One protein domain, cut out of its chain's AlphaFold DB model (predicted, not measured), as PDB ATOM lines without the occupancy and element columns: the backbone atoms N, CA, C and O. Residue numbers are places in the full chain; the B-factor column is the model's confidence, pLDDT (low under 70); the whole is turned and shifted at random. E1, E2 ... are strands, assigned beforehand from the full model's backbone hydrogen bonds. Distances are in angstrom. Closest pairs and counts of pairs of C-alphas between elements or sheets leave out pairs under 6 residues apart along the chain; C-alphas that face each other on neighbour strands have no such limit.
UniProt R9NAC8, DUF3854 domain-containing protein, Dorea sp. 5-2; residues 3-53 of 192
ATOM      1  N   ILE A   3      12.313  27.081   1.394       89.00
ATOM      2  CA  ILE A   3      13.344  26.100   1.728       89.00
ATOM      3  C   ILE A   3      13.084  25.594   3.151       89.00
ATOM      4  O   ILE A   3      13.318  26.352   4.103       89.00
ATOM      5  N   PRO A   4      12.586  24.358   3.315       87.81
ATOM      6  CA  PRO A   4      12.483  23.728   4.621       87.81
ATOM      7  C   PRO A   4      13.870  23.313   5.129       87.81
ATOM      8  O   PRO A   4      14.733  22.915   4.348       87.81
ATOM      9  N   ILE A   5      14.084  23.415   6.439       85.44
ATOM     10  CA  ILE A   5      15.298  22.950   7.111       85.44
ATOM     11  C   ILE A   5      14.900  22.008   8.245       85.44
ATOM     12  O   ILE A   5      14.080  22.366   9.097       85.44
ATOM     13  N   TYR A   6      15.514  20.830   8.237       82.38
ATOM     14  CA  TYR A   6      15.226  19.725   9.144       82.38
ATOM     15  C   TYR A   6      16.375  19.504  10.121       82.38
ATOM     16  O   TYR A   6      17.536  19.778   9.796       82.38
ATOM     17  N   ASP A   7      16.039  19.061  11.329       78.31
ATOM     18  CA  ASP A   7      17.017  18.620  12.318       78.31
ATOM     19  C   ASP A   7      17.411  17.154  12.086       78.31
ATOM     20  O   ASP A   7      17.039  16.530  11.090       78.31
ATOM     21  N   THR A   8      18.217  16.611  12.995       77.50
ATOM     22  CA  THR A   8      18.704  15.228  12.930       77.50
ATOM     23  C   THR A   8      17.602  14.187  13.117       77.50
ATOM     24  O   THR A   8      17.791  13.048  12.699       77.50
ATOM     25  N   ASP A   9      16.457  14.569  13.691       78.75
ATOM     26  CA  ASP A   9      15.286  13.704  13.866       78.75
ATOM     27  C   ASP A   9      14.316  13.805  12.669       78.75
ATOM     28  O   ASP A   9      13.257  13.178  12.657       78.75
ATOM     29  N   GLY A  10      14.666  14.588  11.640       77.31
ATOM     30  CA  GLY A  10      13.836  14.807  10.456       77.31
ATOM     31  C   GLY A  10      12.683  15.786  10.689       77.31
ATOM     32  O   GLY A  10      11.795  15.906   9.842       77.31
ATOM     33  N   MET A  11      12.684  16.516  11.807       82.69
ATOM     34  CA  MET A  11      11.630  17.466  12.140       82.69
ATOM     35  C   MET A  11      11.907  18.819  11.487       82.69
ATOM     36  O   MET A  11      13.004  19.377  11.569       82.69
ATOM     37  N   LEU A  12      10.889  19.377  10.825       85.88
ATOM     38  CA  LEU A  12      10.960  20.721  10.257       85.88
ATOM     39  C   LEU A  12      11.024  21.745  11.393       85.88
ATOM     40  O   LEU A  12      10.030  21.963  12.082       85.88
ATOM     41  N   TYR A  13      12.156  22.429  11.545       84.19
ATOM     42  CA  TYR A  13      12.315  23.444  12.594       84.19
ATOM     43  C   TYR A  13      12.469  24.868  12.035       84.19
ATOM     44  O   TYR A  13      12.424  25.842  12.791       84.19
ATOM     45  N   ARG A  14      12.668  25.028  10.716       86.75
ATOM     46  CA  ARG A  14      12.784  26.351  10.079       86.75
ATOM     47  C   ARG A  14      12.372  26.338   8.613       86.75
ATOM     48  O   ARG A  14      12.658  25.403   7.878       86.75
ATOM     49  N   ILE A  15      11.786  27.451   8.177       88.88
ATOM     50  CA  ILE A  15      11.518  27.750   6.767       88.88
ATOM     51  C   ILE A  15      12.288  29.019   6.383       88.88
ATOM     52  O   ILE A  15      12.227  30.042   7.076       88.88
ATOM     53  N   ARG A  16      13.028  28.972   5.272       89.38
ATOM     54  CA  ARG A  16      13.636  30.155   4.642       89.38
ATOM     55  C   ARG A  16      12.957  30.471   3.323       89.38
ATOM     56  O   ARG A  16      12.650  29.576   2.544       89.38
ATOM     57  N   LEU A  17      12.787  31.756   3.041       89.75
ATOM     58  CA  LEU A  17      12.340  32.235   1.739       89.75
ATOM     59  C   LEU A  17      13.549  32.719   0.954       89.75
ATOM     60  O   LEU A  17      14.250  33.619   1.407       89.75
ATOM     61  N   ARG A  18      13.778  32.153  -0.228       89.44
ATOM     62  CA  ARG A  18      14.677  32.721  -1.232       89.44
ATOM     63  C   ARG A  18      13.866  33.606  -2.172       89.44
ATOM     64  O   ARG A  18      12.911  33.122  -2.786       89.44
ATOM     65  N   LEU A  19      14.259  34.872  -2.268       90.69
ATOM     66  CA  LEU A  19      13.671  35.851  -3.173       90.69
ATOM     67  C   LEU A  19      14.205  35.630  -4.590       90.69
ATOM     68  O   LEU A  19      15.408  35.432  -4.767       90.69
ATOM     69  N   ASP A  20      13.321  35.693  -5.579       88.38
ATOM     70  CA  ASP A  20      13.708  35.603  -6.992       88.38
ATOM     71  C   ASP A  20      14.213  36.954  -7.518       88.38
ATOM     72  O   ASP A  20      15.115  37.005  -8.349       88.38
ATOM     73  N   HIS A  21      13.715  38.050  -6.933       90.06
ATOM     74  CA  HIS A  21      14.156  39.420  -7.196       90.06
ATOM     75  C   HIS A  21      14.577  40.106  -5.889       90.06
ATOM     76  O   HIS A  21      13.824  40.902  -5.323       90.06
ATOM     77  N   PRO A  22      15.755  39.763  -5.341       91.31
ATOM     78  CA  PRO A  22      16.285  40.449  -4.173       91.31
ATOM     79  C   PRO A  22      16.629  41.908  -4.490       91.31
ATOM     80  O   PRO A  22      16.952  42.262  -5.624       91.31
ATOM     81  N   GLY A  23      16.617  42.756  -3.459       89.38
ATOM     82  CA  GLY A  23      17.138  44.115  -3.585       89.38
ATOM     83  C   GLY A  23      18.614  44.102  -3.990       89.38
ATOM     84  O   GLY A  23      19.312  43.110  -3.789       89.38
ATOM     85  N   LYS A  24      19.113  45.213  -4.529       92.19
ATOM     86  CA  LYS A  24      20.532  45.384  -4.872       92.19
ATOM     87  C   LYS A  24      21.184  46.405  -3.937       92.19
ATOM     88  O   LYS A  24      20.498  47.255  -3.365       92.19
ATOM     89  N   ASP A  25      22.481  46.260  -3.700       90.19
ATOM     90  CA  ASP A  25      23.306  47.295  -3.078       90.19
ATOM     91  C   ASP A  25      23.727  48.360  -4.109       90.19
ATOM     92  O   ASP A  25      23.389  48.269  -5.290       90.19
ATOM     93  N   GLU A  26      24.457  49.382  -3.657       89.12
ATOM     94  CA  GLU A  26      24.941  50.493  -4.495       89.12
ATOM     95  C   GLU A  26      25.835  50.031  -5.657       89.12
ATOM     96  O   GLU A  26      25.951  50.717  -6.667       89.12
ATOM     97  N   LYS A  27      26.440  48.843  -5.542       87.12
ATOM     98  CA  LYS A  27      27.287  48.225  -6.571       87.12
ATOM     99  C   LYS A  27      26.499  47.264  -7.467       87.12
ATOM    100  O   LYS A  27      27.092  46.511  -8.237       87.12
ATOM    101  N   GLY A  28      25.170  47.244  -7.351       84.94
ATOM    102  CA  GLY A  28      24.290  46.365  -8.114       84.94
ATOM    103  C   GLY A  28      24.297  44.906  -7.650       84.94
ATOM    104  O   GLY A  28      23.638  44.070  -8.276       84.94
ATOM    105  N   LYS A  29      24.999  44.570  -6.561       84.31
ATOM    106  CA  LYS A  29      25.051  43.207  -6.033       84.31
ATOM    107  C   LYS A  29      23.794  42.932  -5.221       84.31
ATOM    108  O   LYS A  29      23.398  43.691  -4.343       84.31
ATOM    109  N   GLU A  30      23.160  41.807  -5.516       87.25
ATOM    110  CA  GLU A  30      21.967  41.356  -4.804       87.25
ATOM    111  C   GLU A  30      22.226  41.179  -3.293       87.25
ATOM    112  O   GLU A  30      23.119  40.423  -2.889       87.25
ATOM    113  N   LYS A  31      21.391  41.820  -2.472       85.81
ATOM    114  CA  LYS A  31      21.387  41.778  -1.005       85.81
ATOM    115  C   LYS A  31      20.132  41.085  -0.480       85.81
ATOM    116  O   LYS A  31      19.109  41.031  -1.154       85.81
ATOM    117  N   ASP A  32      20.206  40.547   0.734       83.38
ATOM    118  CA  ASP A  32      19.062  39.938   1.428       83.38
ATOM    119  C   ASP A  32      18.300  38.862   0.633       83.38
ATOM    120  O   ASP A  32      17.086  38.706   0.776       83.38
ATOM    121  N   LYS A  33      19.019  38.077  -0.181       87.38
ATOM    122  CA  LYS A  33      18.429  37.037  -1.043       87.38
ATOM    123  C   LYS A  33      17.597  36.006  -0.292       87.38
ATOM    124  O   LYS A  33      16.743  35.356  -0.887       87.38
ATOM    125  N   TYR A  34      17.868  35.840   0.997       88.44
ATOM    126  CA  TYR A  34      17.207  34.872   1.847       88.44
ATOM    127  C   TYR A  34      16.618  35.543   3.086       88.44
ATOM    128  O   TYR A  34      17.354  36.091   3.910       88.44
ATOM    129  N   LYS A  35      15.306  35.418   3.265       87.81
ATOM    130  CA  LYS A  35      14.565  35.878   4.441       87.81
ATOM    131  C   LYS A  35      14.191  34.694   5.332       87.81
ATOM    132  O   LYS A  35      14.039  33.564   4.868       87.81
ATOM    133  N   ASN A  36      14.080  34.951   6.630       86.38
ATOM    134  CA  ASN A  36      13.559  33.970   7.575       86.38
ATOM    135  C   ASN A  36      12.043  34.060   7.618       86.38
ATOM    136  O   ASN A  36      11.506  35.162   7.697       86.38
ATOM    137  N   PHE A  37      11.372  32.911   7.639       86.06
ATOM    138  CA  PHE A  37       9.995  32.859   8.095       86.06
ATOM    139  C   PHE A  37      10.013  32.931   9.630       86.06
ATOM    140  O   PHE A  37      10.246  31.932  10.307       86.06
ATOM    141  N   SER A  38       9.912  34.145  10.174       86.69
ATOM    142  CA  SER A  38       9.943  34.399  11.619       86.69
ATOM    143  C   SER A  38       9.083  35.592  11.995       86.69
ATOM    144  O   SER A  38       9.147  36.617  11.320       86.69
ATOM    145  N   SER A  39       8.380  35.500  13.121       87.50
ATOM    146  CA  SER A  39       7.685  36.617  13.762       87.50
ATOM    147  C   SER A  39       8.661  37.431  14.615       87.50
ATOM    148  O   SER A  39       8.493  37.576  15.821       87.50
ATOM    149  N   PHE A  40       9.717  37.966  13.999       86.94
ATOM    150  CA  PHE A  40      10.683  38.822  14.686       86.94
ATOM    151  C   PHE A  40      10.985  40.076  13.885       86.94
ATOM    152  O   PHE A  40      11.464  39.983  12.753       86.94
ATOM    153  N   TYR A  41      10.769  41.226  14.513       86.69
ATOM    154  CA  TYR A  41      11.185  42.518  13.999       86.69
ATOM    155  C   TYR A  41      11.961  43.263  15.092       86.69
ATOM    156  O   TYR A  41      11.455  43.405  16.205       86.69
ATOM    157  N   PRO A  42      13.219  43.657  14.828       85.75
ATOM    158  CA  PRO A  42      14.064  44.279  15.836       85.75
ATOM    159  C   PRO A  42      13.588  45.701  16.149       85.75
ATOM    160  O   PRO A  42      13.633  46.564  15.276       85.75
ATOM    161  N   SER A  43      13.240  45.958  17.410       87.19
ATOM    162  CA  SER A  43      13.025  47.303  17.951       87.19
ATOM    163  C   SER A  43      14.058  47.601  19.038       87.19
ATOM    164  O   SER A  43      14.603  46.685  19.659       87.19
ATOM    165  N   LYS A  44      14.392  48.878  19.224       87.25
ATOM    166  CA  LYS A  44      15.294  49.342  20.283       87.25
ATOM    167  C   LYS A  44      14.539  50.297  21.190       87.25
ATOM    168  O   LYS A  44      13.912  51.231  20.697       87.25
ATOM    169  N   ASP A  45      14.635  50.080  22.494       83.00
ATOM    170  CA  ASP A  45      14.141  51.042  23.476       83.00
ATOM    171  C   ASP A  45      15.133  52.205  23.687       83.00
ATOM    172  O   ASP A  45      16.223  52.248  23.105       83.00
ATOM    173  N   SER A  46      14.763  53.160  24.545       84.00
ATOM    174  CA  SER A  46      15.603  54.308  24.920       84.00
ATOM    175  C   SER A  46      16.948  53.917  25.547       84.00
ATOM    176  O   SER A  46      17.869  54.730  25.570       84.00
ATOM    177  N   ASN A  47      17.085  52.675  26.018       85.19
ATOM    178  CA  ASN A  47      18.296  52.128  26.623       85.19
ATOM    179  C   ASN A  47      19.136  51.314  25.620       85.19
ATOM    180  O   ASN A  47      20.093  50.650  26.019       85.19
ATOM    181  N   ASN A  48      18.806  51.364  24.322       84.00
ATOM    182  CA  ASN A  48      19.414  50.557  23.259       84.00
ATOM    183  C   ASN A  48      19.266  49.035  23.446       84.00
ATOM    184  O   ASN A  48      20.002  48.264  22.821       84.00
ATOM    185  N   ILE A  49      18.310  48.581  24.259       84.56
ATOM    186  CA  ILE A  49      18.029  47.156  24.421       84.56
ATOM    187  C   ILE A  49      17.228  46.686  23.208       84.56
ATOM    188  O   ILE A  49      16.188  47.246  22.862       84.56
ATOM    189  N   LEU A  50      17.739  45.650  22.540       83.50
ATOM    190  CA  LEU A  50      17.085  45.044  21.387       83.50
ATOM    191  C   LEU A  50      15.938  44.140  21.856       83.50
ATOM    192  O   LEU A  50      16.181  43.119  22.499       83.50
ATOM    193  N   SER A  51      14.711  44.476  21.476       85.00
ATOM    194  CA  SER A  51      13.506  43.688  21.734       85.00
ATOM    195  C   SER A  51      12.818  43.280  20.426       85.00
ATOM    196  O   SER A  51      13.181  43.729  19.334       85.00
ATOM    197  N   ASN A  52      11.863  42.354  20.523       87.88
ATOM    198  CA  ASN A  52      10.984  42.025  19.407       87.88
ATOM    199  C   ASN A  52       9.779  42.968  19.429       87.88
ATOM    200  O   ASN A  52       9.085  43.033  20.440       87.88
ATOM    201  N   GLU A  53       9.518  43.655  18.322       89.94
ATOM    202  CA  GLU A  53       8.346  44.525  18.182       89.94
ATOM    203  C   GLU A  53       7.034  43.730  18.166       89.94
ATOM    204  O   GLU A  53       5.999  44.204  18.631       89.94
TER     205      GLU A  53
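AT A GLANCE: This is residues 3 to 53 of the 192 residues of the protein "DUF3854 domain-containing protein" of Dorea sp. 5-2 (UniProt R9NAC8). With little regular structure, this is a thin, open shape with three tips: the turn between E1 and E2, the loop of residues 19 to 33, and a separate hairpin, E4 and E5. E1, E2 and E3 form a meander, each strand the antiparallel neighbour of the one before. The 51 printed residues are all-strand in class, extended, with a radius of gyration of the C-alphas of 15.5 A, and flat, spanning 42 by 33 by 14 A.

IN THESE COORDINATES: E1, residues 3 to 6, begins at C-alpha 3 (13.344, 26.100, 1.728). E2, residues 12 to 18, is 17.0 A long. E3 is residues 34 to 36, E4 42 to 44, and E5 50 to 52, ending at C-alpha 52 (10.984, 42.025, 19.407).

HOW THE PARTS SIT: Hairpin E1 and E2 has N 3 and O 16 at 2.8 A. E2 pairs staggered, with E3 over residues 16 to 18; N 35 and O 17 are 2.8 A apart. In hairpin E4 and E5, N 43 and O 51 are 2.9 A apart. E3 and E4 are apart.

THE WHOLE: The C-alphas of Asp 9 and Glu 26, the farthest apart, are 42.2 A apart. The link E2 to E3 is long. The printed part has no cut, and no printed residue is under 70 in pLDDT.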